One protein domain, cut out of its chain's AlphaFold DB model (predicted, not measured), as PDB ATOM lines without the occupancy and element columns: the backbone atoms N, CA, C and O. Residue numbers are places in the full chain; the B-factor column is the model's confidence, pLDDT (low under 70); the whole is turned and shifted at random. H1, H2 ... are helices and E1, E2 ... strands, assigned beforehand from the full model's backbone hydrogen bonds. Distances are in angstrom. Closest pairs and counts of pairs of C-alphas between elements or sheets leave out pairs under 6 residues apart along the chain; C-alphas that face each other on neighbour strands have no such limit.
ATOM      1  N   HIS A  28      28.931 -15.527 -11.696       68.25
ATOM      2  CA  HIS A  28      29.358 -16.036 -10.403       68.25
ATOM      3  C   HIS A  28      28.123 -16.285  -9.528       68.25
ATOM      4  O   HIS A  28      27.534 -15.345  -8.987       68.25
ATOM      5  N   ALA A  29      27.686 -17.541  -9.445       69.00
ATOM      6  CA  ALA A  29      26.538 -17.937  -8.639       69.00
ATOM      7  C   ALA A  29      26.938 -18.219  -7.183       69.00
ATOM      8  O   ALA A  29      28.081 -18.561  -6.894       69.00
ATOM      9  N   VAL A  30      25.983 -18.061  -6.261       77.06
ATOM     10  CA  VAL A  30      26.086 -18.699  -4.945       77.06
ATOM     11  C   VAL A  30      25.533 -20.106  -5.122       77.06
ATOM     12  O   VAL A  30      24.328 -20.260  -5.356       77.06
ATOM     13  N   ASP A  31      26.418 -21.092  -5.066       77.94
ATOM     14  CA  ASP A  31      26.067 -22.489  -5.273       77.94
ATOM     15  C   ASP A  31      25.476 -23.131  -4.012       77.94
ATOM     16  O   ASP A  31      25.587 -22.624  -2.891       77.94
ATOM     17  N   ASP A  32      24.794 -24.255  -4.223       82.19
ATOM     18  CA  ASP A  32      24.434 -25.145  -3.130       82.19
ATOM     19  C   ASP A  32      25.713 -25.690  -2.500       82.19
ATOM     20  O   ASP A  32      26.651 -26.088  -3.193       82.19
ATOM     21  N   GLY A  33      25.728 -25.739  -1.176       78.81
ATOM     22  CA  GLY A  33      26.850 -26.285  -0.443       78.81
ATOM     23  C   GLY A  33      26.894 -25.846   1.007       78.81
ATOM     24  O   GLY A  33      26.026 -25.134   1.523       78.81
ATOM     25  N   VAL A  34      27.922 -26.308   1.692       79.44
ATOM     26  CA  VAL A  34      28.264 -25.917   3.055       79.44
ATOM     27  C   VAL A  34      29.262 -24.769   2.986       79.44
ATOM     28  O   VAL A  34      30.104 -24.740   2.105       79.44
ATOM     29  N   TYR A  35      29.189 -23.821   3.910       80.56
ATOM     30  CA  TYR A  35      30.135 -22.721   4.078       80.56
ATOM     31  C   TYR A  35      30.369 -22.541   5.569       80.56
ATOM     32  O   TYR A  35      29.405 -22.526   6.333       80.56
ATOM     33  N   GLY A  36      31.601 -22.405   6.040       80.75
ATOM     34  CA  GLY A  36      31.812 -22.366   7.487       80.75
ATOM     35  C   GLY A  36      33.167 -21.855   7.916       80.75
ATOM     36  O   GLY A  36      34.129 -21.897   7.163       80.75
ATOM     37  N   ALA A  37      33.226 -21.372   9.152       77.62
ATOM     38  CA  ALA A  37      34.438 -20.836   9.746       77.62
ATOM     39  C   ALA A  37      34.477 -21.084  11.257       77.62
ATOM     40  O   ALA A  37      33.445 -21.209  11.932       77.62
ATOM     41  N   LEU A  38      35.692 -21.119  11.804       79.06
ATOM     42  CA  LEU A  38      35.901 -20.977  13.241       79.06
ATOM     43  C   LEU A  38      35.810 -19.509  13.638       79.06
ATOM     44  O   LEU A  38      36.330 -18.629  12.955       79.06
ATOM     45  N   VAL A  39      35.171 -19.264  14.777       84.56
ATOM     46  CA  VAL A  39      35.155 -17.941  15.390       84.56
ATOM     47  C   VAL A  39      36.526 -17.698  16.034       84.56
ATOM     48  O   VAL A  39      36.982 -18.551  16.806       84.56
ATOM     49  N   PRO A  40      37.197 -16.569  15.743       80.50
ATOM     50  CA  PRO A  40      38.517 -16.295  16.295       80.50
ATOM     51  C   PRO A  40      38.472 -16.146  17.817       80.50
ATOM     52  O   PRO A  40      37.566 -15.516  18.374       80.50
ATOM     53  N   THR A  41      39.460 -16.720  18.497       81.81
ATOM     54  CA  THR A  41      39.622 -16.620  19.950       81.81
ATOM     55  C   THR A  41      40.046 -15.212  20.364       81.81
ATOM     56  O   THR A  41      40.542 -14.425  19.557       81.81
ATOM     57  N   ALA A  42      39.906 -14.883  21.651       82.62
ATOM     58  CA  ALA A  42      40.353 -13.594  22.184       82.62
ATOM     59  C   ALA A  42      41.856 -13.339  21.954       82.62
ATOM     60  O   ALA A  42      42.261 -12.202  21.731       82.62
ATOM     61  N   GLN A  43      42.673 -14.396  21.985       77.94
ATOM     62  CA  GLN A  43      44.102 -14.333  21.682       77.94
ATOM     63  C   GLN A  43      44.332 -13.982  20.211       77.94
ATOM     64  O   GLN A  43      45.051 -13.031  19.932       77.94
ATOM     65  N   GLN A  44      43.646 -14.667  19.290       75.62
ATOM     66  CA  GLN A  44      43.740 -14.379  17.856       75.62
ATOM     67  C   GLN A  44      43.282 -12.953  17.539       75.62
ATOM     68  O   GLN A  44      43.893 -12.275  16.724       75.62
ATOM     69  N   TRP A  45      42.257 -12.442  18.221       76.44
ATOM     70  CA  TRP A  45      41.833 -11.045  18.084       76.44
ATOM     71  C   TRP A  45      42.883 -10.024  18.545       76.44
ATOM     72  O   TRP A  45      42.891  -8.900  18.045       76.44
ATOM     73  N   ALA A  46      43.750 -10.392  19.490       77.12
ATOM     74  CA  ALA A  46      44.804  -9.523  20.007       77.12
ATOM     75  C   ALA A  46      46.078  -9.521  19.139       77.12
ATOM     76  O   ALA A  46      46.940  -8.660  19.339       77.12
ATOM     77  N   ASP A  47      46.203 -10.450  18.186       70.25
ATOM     78  CA  ASP A  47      47.399 -10.590  17.360       70.25
ATOM     79  C   ASP A  47      47.546  -9.459  16.314       70.25
ATOM     80  O   ASP A  47      46.562  -8.973  15.737       70.25
ATOM     81  N   PRO A  48      48.784  -9.015  16.013       59.75
ATOM     82  CA  PRO A  48      49.033  -8.061  14.937       59.75
ATOM     83  C   PRO A  48      48.580  -8.616  13.576       59.75
ATOM     84  O   PRO A  48      49.069  -9.647  13.129       59.75
ATOM     85  N   GLY A  49      47.677  -7.904  12.895       61.12
ATOM     86  CA  GLY A  49      47.092  -8.328  11.610       61.12
ATOM     87  C   GLY A  49      45.605  -8.686  11.688       61.12
ATOM     88  O   GLY A  49      44.920  -8.671  10.667       61.12
ATOM     89  N   SER A  50      45.062  -8.867  12.894       66.06
ATOM     90  CA  SER A  50      43.651  -9.221  13.130       66.06
ATOM     91  C   SER A  50      42.649  -8.089  12.864       66.06
ATOM     92  O   SER A  50      41.441  -8.292  12.932       66.06
ATOM     93  N   GLN A  51      43.132  -6.900  12.484       66.00
ATOM     94  CA  GLN A  51      42.310  -5.747  12.080       66.00
ATOM     95  C   GLN A  51      41.542  -5.965  10.769       66.00
ATOM     96  O   GLN A  51      40.755  -5.108  10.384       66.00
ATOM     97  N   ALA A  52      41.785  -7.070  10.067       66.62
ATOM     98  CA  ALA A  52      41.096  -7.406   8.829       66.62
ATOM     99  C   ALA A  52      40.066  -8.540   8.996       66.62
ATOM    100  O   ALA A  52      39.410  -8.908   8.026       66.62
ATOM    101  N   ILE A  53      39.908  -9.094  10.205       75.38
ATOM    102  CA  ILE A  53      38.883 -10.108  10.482       75.38
ATOM    103  C   ILE A  53      37.495  -9.460  10.340       75.38
ATOM    104  O   ILE A  53      37.268  -8.419  10.962       75.38
ATOM    105  N   PRO A  54      36.546 -10.064   9.595       82.94
ATOM    106  CA  PRO A  54      35.189  -9.542   9.455       82.94
ATOM    107  C   PRO A  54      34.520  -9.234  10.799       82.94
ATOM    108  O   PRO A  54      34.489 -10.073  11.706       82.94
ATOM    109  N   GLY A  55      33.942  -8.037  10.917       83.94
ATOM    110  CA  GLY A  55      33.407  -7.531  12.182       83.94
ATOM    111  C   GLY A  55      32.298  -8.398  12.795       83.94
ATOM    112  O   GLY A  55      32.142  -8.412  14.017       83.94
ATOM    113  N   GLY A  56      31.558  -9.163  11.984       88.12
ATOM    114  CA  GLY A  56      30.502 -10.061  12.464       88.12
ATOM    115  C   GLY A  56      31.000 -11.177  13.393       88.12
ATOM    116  O   GLY A  56      30.261 -11.604  14.283       88.12
ATOM    117  N   PHE A  57      32.262 -11.607  13.269       88.94
ATOM    118  CA  PHE A  57      32.833 -12.640  14.142       88.94
ATOM    119  C   PHE A  57      32.992 -12.181  15.598       88.94
ATOM    120  O   PHE A  57      32.958 -13.014  16.503       88.94
ATOM    121  N   ALA A  58      33.133 -10.875  15.850       88.88
ATOM    122  CA  ALA A  58      33.287 -10.352  17.208       88.88
ATOM    123  C   ALA A  58      32.023 -10.566  18.060       88.88
ATOM    124  O   ALA A  58      32.116 -10.873  19.252       88.88
ATOM    125  N   ALA A  59      30.841 -10.448  17.446       91.75
ATOM    126  CA  ALA A  59      29.563 -10.713  18.106       91.75
ATOM    127  C   ALA A  59      29.446 -12.196  18.498       91.75
ATOM    128  O   ALA A  59      29.244 -12.515  19.667       91.75
ATOM    129  N   LEU A  60      29.714 -13.101  17.550       91.88
ATOM    130  CA  LEU A  60      29.723 -14.547  17.799       91.88
ATOM    131  C   LEU A  60      30.721 -14.939  18.902       91.88
ATOM    132  O   LEU A  60      30.390 -15.724  19.790       91.88
ATOM    133  N   GLY A  61      31.922 -14.350  18.890       88.81
ATOM    134  CA  GLY A  61      32.945 -14.612  19.905       88.81
ATOM    135  C   GLY A  61      32.535 -14.144  21.303       88.81
ATOM    136  O   GLY A  61      32.825 -14.824  22.286       88.81
ATOM    137  N   THR A  62      31.809 -13.026  21.401       89.56
ATOM    138  CA  THR A  62      31.263 -12.520  22.674       89.56
ATOM    139  C   THR A  62      30.236 -13.483  23.269       89.56
ATOM    140  O   THR A  62      30.201 -13.667  24.484       89.56
ATOM    141  N   ASP A  63      29.451 -14.149  22.421       91.94
ATOM    142  CA  ASP A  63      28.477 -15.161  22.845       91.94
ATOM    143  C   ASP A  63      29.115 -16.518  23.181       91.94
ATOM    144  O   ASP A  63      28.419 -17.456  23.568       91.94
ATOM    145  N   GLY A  64      30.436 -16.643  23.026       89.94
ATOM    146  CA  GLY A  64      31.159 -17.894  23.228       89.94
ATOM    147  C   GLY A  64      30.951 -18.920  22.113       89.94
ATOM    148  O   GLY A  64      31.316 -20.081  22.301       89.94
ATOM    149  N   VAL A  65      30.393 -18.512  20.967       89.69
ATOM    150  CA  VAL A  65      30.283 -19.370  19.783       89.69
ATOM    151  C   VAL A  65      31.682 -19.657  19.260       89.69
ATOM    152  O   VAL A  65      32.501 -18.750  19.107       89.69
ATOM    153  N   LYS A  66      31.959 -20.922  18.958       82.69
ATOM    154  CA  LYS A  66      33.266 -21.380  18.467       82.69
ATOM    155  C   LYS A  66      33.265 -21.625  16.962       82.69
ATOM    156  O   LYS A  66      34.319 -21.567  16.328       82.69
ATOM    157  N   ARG A  67      32.096 -21.900  16.388       83.19
ATOM    158  CA  ARG A  67      31.921 -22.283  14.988       83.19
ATOM    159  C   ARG A  67      30.608 -21.763  14.425       83.19
ATOM    160  O   ARG A  67      29.563 -21.889  15.059       83.19
ATOM    161  N   VAL A  68      30.669 -21.276  13.190       86.81
ATOM    162  CA  VAL A  68      29.506 -20.904  12.380       86.81
ATOM    163  C   VAL A  68      29.535 -21.667  11.060       86.81
ATOM    164  O   VAL A  68      30.584 -21.778  10.424       86.81
ATOM    165  N   VAL A  69      28.386 -22.207  10.663       85.56
ATOM    166  CA  VAL A  69      28.191 -22.919   9.394       85.56
ATOM    167  C   VAL A  69      26.903 -22.442   8.741       85.56
ATOM    168  O   VAL A  69      25.910 -22.177   9.416       85.56
ATOM    169  N   VAL A  70      26.916 -22.351   7.420       89.31
ATOM    170  CA  VAL A  70      25.771 -22.055   6.571       89.31
ATOM    171  C   VAL A  70      25.666 -23.138   5.516       89.31
ATOM    172  O   VAL A  70      26.621 -23.395   4.794       89.31
ATOM    173  N   ARG A  71      24.512 -23.789   5.437       88.81
ATOM    174  CA  ARG A  71      24.191 -24.775   4.404       88.81
ATOM    175  C   ARG A  71      23.170 -24.180   3.460       88.81
ATOM    176  O   ARG A  71      22.127 -23.718   3.917       88.81
ATOM    177  N   ILE A  72      23.460 -24.216   2.171       89.56
ATOM    178  CA  ILE A  72      22.579 -23.780   1.093       89.56
ATOM    179  C   ILE A  72      22.176 -25.035   0.320       89.56
ATOM    180  O   ILE A  72      23.032 -25.786  -0.135       89.56
ATOM    181  N   SER A  73      20.876 -25.299   0.237       88.81
ATOM    182  CA  SER A  73      20.312 -26.445  -0.479       88.81
ATOM    183  C   SER A  73      19.060 -25.990  -1.220       88.81
ATOM    184  O   SER A  73      17.984 -25.861  -0.625       88.81
ATOM    185  N   GLY A  74      19.188 -25.748  -2.521       89.38
ATOM    186  CA  GLY A  74      18.170 -25.108  -3.337       89.38
ATOM    187  C   GLY A  74      17.823 -23.733  -2.776       89.38
ATOM    188  O   GLY A  74      18.665 -22.846  -2.673       89.38
ATOM    189  N   ASP A  75      16.564 -23.550  -2.389       94.31
ATOM    190  CA  ASP A  75      16.093 -22.291  -1.806       94.31
ATOM    191  C   ASP A  75      16.084 -22.309  -0.273       94.31
ATOM    192  O   ASP A  75      15.605 -21.363   0.344       94.31
ATOM    193  N   THR A  76      16.600 -23.354   0.372       95.19
ATOM    194  CA  THR A  76      16.694 -23.424   1.834       95.19
ATOM    195  C   THR A  76      18.109 -23.101   2.293       95.19
ATOM    196  O   THR A  76      19.078 -23.697   1.828       95.19
ATOM    197  N   VAL A  77      18.218 -22.177   3.249       95.88
ATOM    198  CA  VAL A  77      19.473 -21.794   3.899       95.88
ATOM    199  C   VAL A  77      19.386 -22.082   5.392       95.88
ATOM    200  O   VAL A  77      18.558 -21.503   6.099       95.88
ATOM    201  N   THR A  78      20.268 -22.936   5.894       94.75
ATOM    202  CA  THR A  78      20.343 -23.309   7.309       94.75
ATOM    203  C   THR A  78      21.623 -22.767   7.927       94.75
ATOM    204  O   THR A  78      22.717 -23.078   7.472       94.75
ATOM    205  N   PHE A  79      21.484 -21.984   8.992       93.88
ATOM    206  CA  PHE A  79      22.592 -21.472   9.790       93.88
ATOM    207  C   PHE A  79      22.746 -22.324  11.048       93.88
ATOM    208  O   PHE A  79      21.776 -22.552  11.778       93.88
ATOM    209  N   GLU A  80      23.967 -22.753  11.333       90.25
ATOM    210  CA  GLU A  80      24.330 -23.540  12.505       90.25
ATOM    211  C   GLU A  80      25.406 -22.814  13.315       90.25
ATOM    212  O   GLU A  80      26.373 -22.287  12.762       90.25
ATOM    213  N   LEU A  81      25.249 -22.823  14.637       89.88
ATOM    214  CA  LEU A  81      26.251 -22.358  15.593       89.88
ATOM    215  C   LEU A  81      26.655 -23.555  16.452       89.88
ATOM    216  O   LEU A  81      25.796 -24.231  17.021       89.88
ATOM    217  N   ASP A  82      27.949 -23.864  16.495       83.25
ATOM    218  CA  ASP A  82      28.505 -25.009  17.233       83.25
ATOM    219  C   ASP A  82      27.800 -26.349  16.932       83.25
ATOM    220  O   ASP A  82      27.576 -27.182  17.812       83.25
ATOM    221  N   GLY A  83      27.429 -26.556  15.662       76.12
ATOM    222  CA  GLY A  83      26.755 -27.772  15.186       76.12
ATOM    223  C   GLY A  83      25.273 -27.870  15.558       76.12
ATOM    224  O   GLY A  83      24.666 -28.926  15.399       76.12
ATOM    225  N   ARG A  84      24.670 -26.792  16.070       86.06
ATOM    226  CA  ARG A  84      23.231 -26.707  16.335       86.06
ATOM    227  C   ARG A  84      22.591 -25.732  15.369       86.06
ATOM    228  O   ARG A  84      23.064 -24.607  15.232       86.06
ATOM    229  N   THR A  85      21.485 -26.129  14.749       91.81
ATOM    230  CA  THR A  85      20.689 -25.223  13.918       91.81
ATOM    231  C   THR A  85      20.230 -24.024  14.743       91.81
ATOM    232  O   THR A  85      19.469 -24.172  15.697       91.81
ATOM    233  N   ALA A  86      20.695 -22.838  14.361       94.06
ATOM    234  CA  ALA A  86      20.293 -21.575  14.961       94.06
ATOM    235  C   ALA A  86      19.048 -21.019  14.268       94.06
ATOM    236  O   ALA A  86      18.090 -20.622  14.926       94.06
ATOM    237  N   VAL A  87      19.038 -21.019  12.932       96.50
ATOM    238  CA  VAL A  87      17.920 -20.505  12.133       96.50
ATOM    239  C   VAL A  87      17.927 -21.128  10.742       96.50
ATOM    240  O   VAL A  87      18.975 -21.448  10.190       96.50
ATOM    241  N   THR A  88      16.740 -21.308  10.170       96.50
ATOM    242  CA  THR A  88      16.562 -21.684   8.765       96.50
ATOM    243  C   THR A  88      15.752 -20.600   8.068       96.50
ATOM    244  O   THR A  88      14.750 -20.124   8.606       96.50
ATOM    245  N   ARG A  89      16.204 -20.184   6.888       96.19
ATOM    246  CA  ARG A  89      15.563 -19.185   6.030       96.19
ATOM    247  C   ARG A  89      15.331 -19.779   4.647       96.19
ATOM    248  O   ARG A  89      16.027 -20.704   4.242       96.19
ATOM    249  N   ASN A  90      14.366 -19.215   3.931       96.06
ATOM    250  CA  ASN A  90      14.203 -19.486   2.511       96.06
ATOM    251  C   ASN A  90      14.771 -18.318   1.706       96.06
ATOM    252  O   ASN A  90      14.634 -17.160   2.108       96.06
ATOM    253  N   VAL A  91      15.372 -18.626   0.564       95.69
ATOM    254  CA  VAL A  91      15.723 -17.643  -0.454       95.69
ATOM    255  C   VAL A  91      14.419 -17.107  -1.035       95.69
ATOM    256  O   VAL A  91      13.637 -17.846  -1.627       95.69
ATOM    257  N   VAL A  92      14.162 -15.815  -0.836       95.50
ATOM    258  CA  VAL A  92      12.958 -15.152  -1.364       95.50
ATOM    259  C   VAL A  92      13.184 -14.602  -2.767       95.50
ATOM    260  O   VAL A  92      12.236 -14.429  -3.527       95.50
ATOM    261  N   GLU A  93      14.440 -14.315  -3.112       93.56
ATOM    262  CA  GLU A  93      14.809 -13.745  -4.400       93.56
ATOM    263  C   GLU A  93      16.263 -14.081  -4.745       93.56
ATOM    264  O   GLU A  93      17.159 -13.933  -3.911       93.56
ATOM    265  N   ARG A  94      16.504 -14.482  -5.998       89.94
ATOM    266  CA  ARG A  94      17.843 -14.606  -6.586       89.94
ATOM    267  C   ARG A  94      18.073 -13.431  -7.530       89.94
ATOM    268  O   ARG A  94      17.501 -13.378  -8.617       89.94
ATOM    269  N   ARG A  95      18.894 -12.470  -7.114       86.88
ATOM    270  CA  ARG A  95      19.195 -11.259  -7.890       86.88
ATOM    271  C   ARG A  95      20.471 -11.459  -8.685       86.88
ATOM    272  O   ARG A  95      21.488 -11.824  -8.111       86.88
ATOM    273  N   SER A  96      20.433 -11.175  -9.982       83.81
ATOM    274  CA  SER A  96      21.649 -11.072 -10.797       83.81
ATOM    275  C   SER A  96      22.087  -9.615 -10.835       83.81
ATOM    276  O   SER A  96      21.345  -8.750 -11.305       83.81
ATOM    277  N   ILE A  97      23.273  -9.334 -10.309       78.81
ATOM    278  CA  ILE A  97      23.844  -7.993 -10.233       78.81
ATOM    279  C   ILE A  97      24.982  -7.914 -11.230       78.81
ATOM    280  O   ILE A  97      25.881  -8.748 -11.249       78.81
ATOM    281  N   GLN A  98      24.907  -6.912 -12.094       75.56
ATOM    282  CA  GLN A  98      25.929  -6.668 -13.093       75.56
ATOM    283  C   GLN A  98      27.118  -5.958 -12.453       75.56
ATOM    284  O   GLN A  98      26.931  -4.883 -11.880       75.56
ATOM    285  N   ASP A  99      28.302  -6.546 -12.614       69.06
ATOM    286  CA  ASP A  99      29.565  -5.997 -12.134       69.06
ATOM    287  C   ASP A  99      29.839  -4.614 -12.761       69.06
ATOM    288  O   ASP A  99      29.614  -4.387 -13.962       69.06
ATOM    289  N   SER A 100      30.298  -3.676 -11.934       65.62
ATOM    290  CA  SER A 100      30.669  -2.320 -12.322       65.62
ATOM    291  C   SER A 100      32.018  -2.238 -13.045       65.62
ATOM    292  O   SER A 100      32.218  -1.297 -13.819       65.62
ATOM    293  N   GLU A 101      32.901  -3.228 -12.876       57.47
ATOM    294  CA  GLU A 101      34.259  -3.252 -13.442       57.47
ATOM    295  C   GLU A 101      34.325  -3.793 -14.884       57.47
ATOM    296  O   GLU A 101      35.317  -3.599 -15.590       57.47
ATOM    297  N   GLY A 102      33.252  -4.410 -15.386       51.78
ATOM    298  CA  GLY A 102      33.184  -4.906 -16.762       51.78
ATOM    299  C   GLY A 102      32.844  -3.824 -17.801       51.78
ATOM    300  O   GLY A 102      31.941  -3.005 -17.605       51.78
ATOM    301  N   SER A 103      33.473  -3.879 -18.984       45.94
ATOM    302  CA  SER A 103      33.066  -3.092 -20.163       45.94
ATOM    303  C   SER A 103      32.576  -3.988 -21.312       45.94
ATOM    304  O   SER A 103      33.062  -5.099 -21.516       45.94
ATOM    305  N   GLY A 104      31.583  -3.510 -22.073       52.91
ATOM    306  CA  GLY A 104      31.060  -4.214 -23.252       52.91
ATOM    307  C   GLY A 104      30.275  -5.506 -22.937       52.91
ATOM    308  O   GLY A 104      29.662  -5.601 -21.879       52.91
ATOM    309  N   PRO A 105      30.239  -6.494 -23.850       50.28
ATOM    310  CA  PRO A 105      29.475  -7.741 -23.691       50.28
ATOM    311  C   PRO A 105      30.076  -8.733 -22.673       50.28
ATOM    312  O   PRO A 105      29.516  -9.804 -22.477       50.28
ATOM    313  N   PHE A 106      31.192  -8.386 -22.020       54.09
ATOM    314  CA  PHE A 106      31.927  -9.244 -21.079       54.09
ATOM    315  C   PHE A 106      31.707  -8.863 -19.609       54.09
ATOM    316  O   PHE A 106      32.527  -9.201 -18.758       54.09
ATOM    317  N   LYS A 107      30.641  -8.116 -19.290       63.03
ATOM    318  CA  LYS A 107      30.343  -7.784 -17.893       63.03
ATOM    319  C   LYS A 107      29.994  -9.053 -17.128       63.03
ATOM    320  O   LYS A 107      28.983  -9.687 -17.438       63.03
ATOM    321  N   ALA A 108      30.818  -9.386 -16.140       66.00
ATOM    322  CA  ALA A 108      30.508 -10.434 -15.189       66.00
ATOM    323  C   ALA A 108      29.196 -10.102 -14.469       66.00
ATOM    324  O   ALA A 108      28.846  -8.933 -14.253       66.00
ATOM    325  N   GLN A 109      28.443 -11.139 -14.140       73.19
ATOM    326  CA  GLN A 109      27.301 -11.027 -13.248       73.19
ATOM    327  C   GLN A 109      27.626 -11.785 -11.968       73.19
ATOM    328  O   GLN A 109      28.293 -12.814 -12.012       73.19
ATOM    329  N   THR A 110      27.124 -11.298 -10.844       75.44
ATOM    330  CA  THR A 110      27.155 -12.005  -9.563       75.44
ATOM    331  C   THR A 110      25.730 -12.242  -9.100       75.44
ATOM    332  O   THR A 110      24.879 -11.354  -9.204       75.44
ATOM    333  N   GLN A 111      25.458 -13.436  -8.582       82.00
ATOM    334  CA  GLN A 111      24.191 -13.736  -7.937       82.00
ATOM    335  C   GLN A 111      24.219 -13.330  -6.462       82.00
ATOM    336  O   GLN A 111      25.203 -13.537  -5.750       82.00
ATOM    337  N   VAL A 112      23.095 -12.791  -6.000       88.12
ATOM    338  CA  VAL A 112      22.822 -12.507  -4.592       88.12
ATOM    339  C   VAL A 112      21.549 -13.216  -4.184       88.12
ATOM    340  O   VAL A 112      20.520 -13.085  -4.852       88.12
ATOM    341  N   LEU A 113      21.611 -13.943  -3.075       93.00
ATOM    342  CA  LEU A 113      20.454 -14.592  -2.470       93.00
ATOM    343  C   LEU A 113      19.883 -13.668  -1.398       93.00
ATOM    344  O   LEU A 113      20.551 -13.383  -0.405       93.00
ATOM    345  N   ALA A 114      18.655 -13.195  -1.580       94.56
ATOM    346  CA  ALA A 114      17.935 -12.479  -0.536       94.56
ATOM    347  C   ALA A 114      17.225 -13.467   0.389       94.56
ATOM    348  O   ALA A 114      16.513 -14.352  -0.083       94.56
ATOM    349  N   LEU A 115      17.390 -13.298   1.704       95.56
ATOM    350  CA  LEU A 115      16.809 -14.193   2.717       95.56
ATOM    351  C   LEU A 115      15.549 -13.613   3.388       95.56
ATOM    352  O   LEU A 115      15.094 -14.129   4.410       95.56
ATOM    353  N   GLY A 116      14.993 -12.542   2.814       90.44
ATOM    354  CA  GLY A 116      13.823 -11.820   3.312       90.44
ATOM    355  C   GLY A 116      14.159 -10.485   3.980       90.44
ATOM    356  O   GLY A 116      15.321 -10.107   4.118       90.44
ATOM    357  N   ASP A 117      13.110  -9.772   4.393       88.56
ATOM    358  CA  ASP A 117      13.220  -8.444   5.017       88.56
ATOM    359  C   ASP A 117      13.390  -8.516   6.545       88.56
ATOM    360  O   ASP A 117      13.772  -7.538   7.191       88.56
ATOM    361  N   GLU A 118      13.116  -9.679   7.143       94.56
ATOM    362  CA  GLU A 118      13.344  -9.896   8.569       94.56
ATOM    363  C   GLU A 118      14.845  -9.950   8.884       94.56
ATOM    364  O   GLU A 118      15.599 -10.617   8.170       94.56
ATOM    365  N   PRO A 119      15.298  -9.332   9.991       95.31
ATOM    366  CA  PRO A 119      16.670  -9.490  10.444       95.31
ATOM    367  C   PRO A 119      17.057 -10.965  10.636       95.31
ATOM    368  O   PRO A 119      16.295 -11.780  11.173       95.31
ATOM    369  N   LEU A 120      18.274 -11.310  10.223       96.50
ATOM    370  CA  LEU A 120      18.911 -12.572  10.588       96.50
ATOM    371  C   LEU A 120      19.595 -12.387  11.941       96.50
ATOM    372  O   LEU A 120      20.459 -11.523  12.080       96.50
ATOM    373  N   VAL A 121      19.210 -13.198  12.927       95.75
ATOM    374  CA  VAL A 121      19.762 -13.155  14.286       95.75
ATOM    375  C   VAL A 121      20.505 -14.458  14.560       95.75
ATOM    376  O   VAL A 121      19.903 -15.532  14.533       95.75
ATOM    377  N   LEU A 122      21.808 -14.358  14.815       94.38
ATOM    378  CA  LEU A 122      22.712 -15.461  15.140       94.38
ATOM    379  C   LEU A 122      23.394 -15.139  16.476       94.38
ATOM    380  O   LEU A 122      24.448 -14.510  16.508       94.38
ATOM    381  N   GLY A 123      22.753 -15.504  17.588       88.81
ATOM    382  CA  GLY A 123      23.170 -15.014  18.905       88.81
ATOM    383  C   GLY A 123      22.976 -13.497  19.011       88.81
ATOM    384  O   GLY A 123      21.880 -12.992  18.772       88.81
ATOM    385  N   SER A 124      24.037 -12.771  19.352       92.44
ATOM    386  CA  SER A 124      24.110 -11.307  19.404       92.44
ATOM    387  C   SER A 124      24.388 -10.662  18.044       92.44
ATOM    388  O   SER A 124      24.158  -9.461  17.876       92.44
ATOM    389  N   LEU A 125      24.830 -11.437  17.045       95.81
ATOM    390  CA  LEU A 125      24.984 -10.944  15.681       95.81
ATOM    391  C   LEU A 125      23.603 -10.738  15.055       95.81
ATOM    392  O   LEU A 125      22.822 -11.677  14.912       95.81
ATOM    393  N   THR A 126      23.320  -9.505  14.644       96.50
ATOM    394  CA  THR A 126      22.092  -9.151  13.926       96.50
ATOM    395  C   THR A 126      22.449  -8.543  12.579       96.50
ATOM    396  O   THR A 126      23.131  -7.522  12.526       96.50
ATOM    397  N   ILE A 127      21.964  -9.154  11.499       96.19
ATOM    398  CA  ILE A 127      22.167  -8.702  10.120       96.19
ATOM    399  C   ILE A 127      20.823  -8.221   9.579       96.19
ATOM    400  O   ILE A 127      19.887  -9.007   9.416       96.19
ATOM    401  N   ALA A 128      20.705  -6.917   9.332       93.62
ATOM    402  CA  ALA A 128      19.473  -6.321   8.819       93.62
ATOM    403  C   ALA A 128      19.306  -6.595   7.316       93.62
ATOM    404  O   ALA A 128      20.249  -6.392   6.562       93.62
ATOM    405  N   THR A 129      18.106  -6.988   6.866       94.06
ATOM    406  CA  THR A 129      17.824  -7.331   5.449       94.06
ATOM    407  C   THR A 129      18.909  -8.252   4.856       94.06
ATOM    408  O   THR A 129      19.680  -7.838   3.982       94.06
ATOM    409  N   PRO A 130      19.055  -9.463   5.415       95.50
ATOM    410  CA  PRO A 130      20.184 -10.348   5.162       95.50
ATOM    411  C   PRO A 130      20.232 -10.846   3.713       95.50
ATOM    412  O   PRO A 130      19.245 -11.341   3.160       95.50
ATOM    413  N   VAL A 131      21.424 -10.774   3.127       94.00
ATOM    414  CA  VAL A 131      21.727 -11.303   1.797       94.00
ATOM    415  C   VAL A 131      22.996 -12.147   1.823       94.00
ATOM    416  O   VAL A 131      23.909 -11.873   2.604       94.00
ATOM    417  N   ILE A 132      23.055 -13.159   0.956       91.69
ATOM    418  CA  ILE A 132      24.257 -13.958   0.700       91.69
ATOM    419  C   ILE A 132      24.809 -13.569  -0.663       91.69
ATOM    420  O   ILE A 132      24.117 -13.673  -1.677       91.69
ATOM    421  N   TRP A 133      26.054 -13.120  -0.668       86.81
ATOM    422  CA  TRP A 133      26.804 -12.761  -1.860       86.81
ATOM    423  C   TRP A 133      27.883 -13.788  -2.128       86.81
ATOM    424  O   TRP A 133      28.576 -14.204  -1.203       86.81
ATOM    425  N   TYR A 134      28.105 -14.098  -3.399       76.81
ATOM    426  CA  TYR A 134      29.347 -14.732  -3.812       76.81
ATOM    427  C   TYR A 134      30.487 -13.704  -3.720       76.81
ATOM    428  O   TYR A 134      30.486 -12.722  -4.459       76.81
ATOM    429  N   SER A 135      31.445 -13.906  -2.813       64.94
ATOM    430  CA  SER A 135      32.532 -12.952  -2.512       64.94
ATOM    431  C   SER A 135      33.802 -13.174  -3.352       64.94
ATOM    432  O   SER A 135      34.819 -12.514  -3.147       64.94
ATOM    433  N   GLY A 136      33.770 -14.077  -4.338       58.38
ATOM    434  CA  GLY A 136      34.939 -14.361  -5.171       58.38
ATOM    435  C   GLY A 136      35.890 -15.404  -4.589       58.38
ATOM    436  O   GLY A 136      35.797 -15.804  -3.433       58.38
ATOM    437  N   GLY A 137      36.815 -15.847  -5.446       47.38
ATOM    438  CA  GLY A 137      37.808 -16.878  -5.171       47.38
ATOM    439  C   GLY A 137      38.827 -17.007  -6.304       47.38
ATOM    440  O   GLY A 137      38.479 -16.832  -7.469       47.38
ATOM    441  N   TYR A 138      40.090 -17.307  -5.991       39.72
ATOM    442  CA  TYR A 138      41.104 -17.628  -7.002       39.72
ATOM    443  C   TYR A 138      40.980 -19.101  -7.374       39.72
ATOM    444  O   TYR A 138      41.374 -19.915  -6.553       39.72
ATOM    445  N   SER A 139      40.449 -19.426  -8.562       40.19
ATOM    446  CA  SER A 139      40.407 -20.747  -9.250       40.19
ATOM    447  C   SER A 139      40.021 -22.018  -8.454       40.19
ATOM    448  O   SER A 139      39.899 -23.076  -9.060       40.19
ATOM    449  N   SER A 140      39.834 -21.936  -7.137       40.97
ATOM    450  CA  SER A 140      39.625 -23.035  -6.195       40.97
ATOM    451  C   SER A 140      39.243 -22.543  -4.784       40.97
ATOM    452  O   SER A 140      39.445 -23.291  -3.843       40.97
ATOM    453  N   THR A 141      38.829 -21.279  -4.583       52.28
ATOM    454  CA  THR A 141      38.653 -20.705  -3.224       52.28
ATOM    455  C   THR A 141      37.380 -19.875  -3.093       52.28
ATOM    456  O   THR A 141      37.438 -18.661  -2.886       52.28
ATOM    457  N   GLU A 142      36.237 -20.501  -3.301       66.44
ATOM    458  CA  GLU A 142      34.940 -19.834  -3.269       66.44
ATOM    459  C   GLU A 142      34.584 -19.385  -1.839       66.44
ATOM    460  O   GLU A 142      34.764 -20.116  -0.866       66.44
ATOM    461  N   LEU A 143      34.116 -18.145  -1.702       76.12
ATOM    462  CA  LEU A 143      33.715 -17.526  -0.437       76.12
ATOM    463  C   LEU A 143      32.309 -16.954  -0.588       76.12
ATOM    464  O   LEU A 143      31.959 -16.422  -1.646       76.12
ATOM    465  N   VAL A 144      31.535 -16.971   0.494       82.81
ATOM    466  CA  VAL A 144      30.283 -16.217   0.593       82.81
ATOM    467  C   VAL A 144      30.368 -15.152   1.669       82.81
ATOM    468  O   VAL A 144      30.890 -15.383   2.758       82.81
ATOM    469  N   ALA A 145      29.807 -13.984   1.372       87.88
ATOM    470  CA  ALA A 145      29.595 -12.929   2.349       87.88
ATOM    471  C   ALA A 145      28.118 -12.893   2.752       87.88
ATOM    472  O   ALA A 145      27.233 -12.783   1.902       87.88
ATOM    473  N   ILE A 146      27.849 -12.956   4.054       92.69
ATOM    474  CA  ILE A 146      26.516 -12.809   4.638       92.69
ATOM    475  C   ILE A 146      26.483 -11.453   5.323       92.69
ATOM    476  O   ILE A 146      27.185 -11.232   6.312       92.69
ATOM    477  N   LYS A 147      25.701 -10.529   4.770       93.12
ATOM    478  CA  LYS A 147      25.728  -9.120   5.173       93.12
ATOM    479  C   LYS A 147      24.404  -8.416   4.888       93.12
ATOM    480  O   LYS A 147      23.532  -9.008   4.245       93.12
ATOM    481  N   PRO A 148      24.218  -7.170   5.354       93.81
ATOM    482  CA  PRO A 148      23.045  -6.387   5.005       93.81
ATOM    483  C   PRO A 148      22.997  -6.076   3.512       93.81
ATOM    484  O   PRO A 148      24.029  -5.846   2.876       93.81
ATOM    485  N   TRP A 149      21.793  -6.014   2.950       91.12
ATOM    486  CA  TRP A 149      21.609  -5.526   1.589       91.12
ATOM    487  C   TRP A 149      22.085  -4.073   1.450       91.12
ATOM    488  O   TRP A 149      21.611  -3.179   2.153       91.12
ATOM    489  N   ASN A 150      22.969  -3.827   0.483       88.12
ATOM    490  CA  ASN A 150      23.388  -2.491   0.083       88.12
ATOM    491  C   ASN A 150      22.950  -2.224  -1.368       88.12
ATOM    492  O   ASN A 150      23.533  -2.795  -2.289       88.12
ATOM    493  N   PRO A 151      21.974  -1.330  -1.616       84.75
ATOM    494  CA  PRO A 151      21.484  -1.057  -2.970       84.75
ATOM    495  C   PRO A 151      22.520  -0.370  -3.873       84.75
ATOM    496  O   PRO A 151      22.327  -0.301  -5.089       84.75
ATOM    497  N   ASN A 152      23.596   0.166  -3.292       82.88
ATOM    498  CA  ASN A 152      24.671   0.826  -4.028       82.88
ATOM    499  C   ASN A 152      25.815  -0.125  -4.391       82.88
ATOM    500  O   ASN A 152      26.682   0.261  -5.173       82.88
ATOM    501  N   GLU A 153      25.842  -1.340  -3.841       78.75
ATOM    502  CA  GLU A 153      26.878  -2.319  -4.148       78.75
ATOM    503  C   GLU A 153      26.632  -2.929  -5.532       78.75
ATOM    504  O   GLU A 153      25.549  -3.439  -5.821       78.75
ATOM    505  N   ARG A 154      27.627  -2.815  -6.422       69.94
ATOM    506  CA  ARG A 154      27.496  -3.167  -7.846       69.94
ATOM    507  C   ARG A 154      28.570  -4.119  -8.372       69.94
ATOM    508  O   ARG A 154      28.722  -4.211  -9.578       69.94
ATOM    509  N   GLY A 155      29.267  -4.855  -7.511       59.69
ATOM    510  CA  GLY A 155      30.320  -5.784  -7.936       59.69
ATOM    511  C   GLY A 155      31.624  -5.088  -8.397       59.69
ATOM    512  O   GLY A 155      31.541  -3.949  -8.877       59.69
ATOM    513  N   PRO A 156      32.794  -5.748  -8.248       59.34
ATOM    514  CA  PRO A 156      33.004  -6.995  -7.504       59.34
ATOM    515  C   PRO A 156      32.687  -6.794  -6.014       59.34
ATOM    516  O   PRO A 156      32.628  -5.665  -5.527       59.34
ATOM    517  N   VAL A 157      32.336  -7.872  -5.314       61.31
ATOM    518  CA  VAL A 157      31.779  -7.793  -3.952       61.31
ATOM    519  C   VAL A 157      32.754  -7.110  -3.002       61.31
ATOM    520  O   VAL A 157      33.935  -7.456  -2.951       61.31
ATOM    521  N   THR A 158      32.245  -6.163  -2.215       66.56
ATOM    522  CA  THR A 158      33.016  -5.571  -1.125       66.56
ATOM    523  C   THR A 158      33.182  -6.636  -0.046       66.56
ATOM    524  O   THR A 158      32.201  -7.001   0.616       66.56
ATOM    525  N   GLN A 159      34.410  -7.140   0.096       70.75
ATOM    526  CA  GLN A 159      34.802  -8.057   1.170       70.75
ATOM    527  C   GLN A 159      34.442  -7.467   2.532       70.75
ATOM    528  O   GLN A 159      34.488  -6.247   2.719       70.75
ATOM    529  N   CYS A 160      34.081  -8.330   3.480       77.56
ATOM    530  CA  CYS A 160      33.775  -7.877   4.829       77.56
ATOM    531  C   CYS A 160      35.039  -7.315   5.487       77.56
ATOM    532  O   CYS A 160      36.061  -7.996   5.575       77.56
ATOM    533  N   THR A 161      34.960  -6.101   6.017       76.44
ATOM    534  CA  THR A 161      36.037  -5.507   6.816       76.44
ATOM    535  C   THR A 161      35.782  -5.697   8.312       76.44
ATOM    536  O   THR A 161      34.690  -6.088   8.740       76.44
ATOM    537  N   ALA A 162      36.770  -5.371   9.148       75.62
ATOM    538  CA  ALA A 162      36.573  -5.346  10.599       75.62
ATOM    539  C   ALA A 162      35.583  -4.268  11.066       75.62
ATOM    540  O   ALA A 162      35.005  -4.387  12.148       75.62
ATOM    541  N   GLU A 163      35.357  -3.227  10.262       82.38
ATOM    542  CA  GLU A 163      34.375  -2.184  10.573       82.38
ATOM    543  C   GLU A 163      32.937  -2.660  10.309       82.38
ATOM    544  O   GLU A 163      31.989  -2.174  10.937       82.38
ATOM    545  N   ASP A 164      32.769  -3.683   9.463       87.06
ATOM    546  CA  ASP A 164      31.476  -4.255   9.096       87.06
ATOM    547  C   ASP A 164      30.965  -5.236  10.161       87.06
ATOM    548  O   ASP A 164      30.966  -6.459  10.007       87.06
ATOM    549  N   LYS A 165      30.462  -4.688  11.271       91.06
ATOM    550  CA  LYS A 165      29.969  -5.448  12.442       91.06
ATOM    551  C   LYS A 165      28.807  -6.413  12.163       91.06
ATOM    552  O   LYS A 165      28.460  -7.204  13.032       91.06
ATOM    553  N   GLN A 166      28.181  -6.324  10.990       93.31
ATOM    554  CA  GLN A 166      27.069  -7.182  10.559       93.31
ATOM    555  C   GLN A 166      27.451  -8.091   9.381       93.31
ATOM    556  O   GLN A 166      26.576  -8.556   8.660       93.31
ATOM    557  N   CYS A 167      28.746  -8.300   9.141       90.31
ATOM    558  CA  CYS A 167      29.247  -9.009   7.969       90.31
ATOM    559  C   CYS A 167      30.031 -10.249   8.400       90.31
ATOM    560  O   CYS A 167      30.957 -10.158   9.209       90.31
ATOM    561  N   LEU A 168      29.640 -11.403   7.866       89.06
ATOM    562  CA  LEU A 168      30.393 -12.652   7.952       89.06
ATOM    563  C   LEU A 168      30.925 -12.998   6.570       89.06
ATOM    564  O   LEU A 168      30.192 -12.891   5.593       89.06
ATOM    565  N   GLU A 169      32.160 -13.477   6.509       84.44
ATOM    566  CA  GLU A 169      32.736 -14.029   5.287       84.44
ATOM    567  C   GLU A 169      33.144 -15.474   5.560       84.44
ATOM    568  O   GLU A 169      33.943 -15.739   6.462       84.44
ATOM    569  N   LEU A 170      32.529 -16.408   4.835       80.81
ATOM    570  CA  LEU A 170      32.649 -17.844   5.063       80.81
ATOM    571  C   LEU A 170      33.188 -18.533   3.800       80.81
ATOM    572  O   LEU A 170      32.610 -18.356   2.727       80.81
ATOM    573  N   PRO A 171      34.274 -19.318   3.895       74.12
ATOM    574  CA  PRO A 171      34.760 -20.129   2.779       74.12
ATOM    575  C   PRO A 171      33.822 -21.302   2.480       74.12
ATOM    576  O   PRO A 171      33.108 -21.761   3.379       74.12
ATOM    577  N   VAL A 172      33.844 -21.786   1.231       69.31
ATOM    578  CA  VAL A 172      33.199 -23.044   0.828       69.31
ATOM    579  C   VAL A 172      33.694 -24.198   1.693       69.31
ATOM    580  O   VAL A 172      34.870 -24.328   2.022       69.31
TER     581      VAL A 172
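AT A GLANCE: This is residues 28 to 172 of the 308 residues of an uncharacterized protein of Demequina lutea (UniProt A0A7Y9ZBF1). Two strongly twisted sheets, E1 to E4 and E5, E6, E9, E10, E11, stand partly face to face with their strands crossed, a sandwich in which E4 of one sheet runs on into E5 of the other and E1 comes close to E11. The small hairpin E7 and E8 and the short helix H2 sit together at one end of it, H1 lies farther out, and the link between E5 and E6 reaches to the other end of the longest axis. The printed part has 145 residues with two named helices and eleven named strands, in the order E1, H1, H2, then E2 to E11. The sheets run E1, E2, E3, E4 and E5, E6, E9, E10, E11, with E7 and E8 as a third, and each is antiparallel. The class is mostly strand, and the whole is compact, with a radius of gyration of the C-alphas of 15.0 A and spans of 48 by 35 by 28 A.

HOW THE PARTS SIT: E1, residues 33 to 38, is an edge strand and the antiparallel neighbour of E2, residues 67 to 73, with N 35 and O 70 at 2.7 A. H1, residues 42 to 46, and H2, residues 56 to 62, are close but not clearly touching, the closest C-alphas being those of Ala 42 and Gly 61, 7.8 A apart. In H1 the O i to N i+4 pair is within hydrogen-bond range, and in H2 2 of 3 are. H2 only grazes this first sheet, with its residues 57 to 61. E2, E3, residues 76 to 81, and E4, residues 84 to 90, form a meander, each strand the antiparallel neighbour of the one before; N 71 and O 78 are 2.8 A apart, and so are N 79 and O 87. E4 runs on into E5, residues 93 to 98, across a break of 2 residues, at 75 degrees. E5 and E6, residues 109 to 114, form a hairpin, with N 97 and O 110 at 2.8 A. E7, residues 120 to 122, and E8, residues 125 to 127, form another, with N 120 and O 127 at 2.9 A. The closest C-alphas of H2 and E8 are those of Ala 59 and Leu 125, 5.2 A apart. E8 runs on at 89 degrees into E9, residues 130 to 136, which is the antiparallel neighbour of E6, with N 113 and O 132 at 2.9 A. E9, E10, residues 143 to 148, and E11, residues 168 to 171, form a second meander; N 133 and O 145 are 2.8 A apart, and so are N 144 and O 170. The two large sheets make a sandwich, two sheets face to face, with strands at 84 degrees to each other. The closest C-alphas of E1 and E11 are those of Gly 36 and Leu 170, 5.2 A apart, while E1 and E5 are apart.

IN THESE COORDINATES: E1 begins at C-alpha 33, (26.850, -26.285, -0.443), and is 17.2 A long. H2 is 10.5 A long from first to last C-alpha. E2 measures 19.8 A, E3 16.8 A and E4 18.0 A, with C-alpha 90 at (14.203, -19.486, 2.511). E5 and E6 measure 15.8 A and 15.9 A, E9 18.5 A and E10 16.4 A. E11 measures 10.1 A and ends at C-alpha 171, (34.760, -20.129, 2.779).

THE WHOLE: The two C-alphas farthest apart are those of Gly 64 and Gly 104, 48.5 A. The printed part has no cut. The link from E10 to E11, residues 149 to 167, is long. The mean pLDDT of the printed part is 80.9, and 31 residues are under 70, among them residues 99 to 108 and 135 to 142.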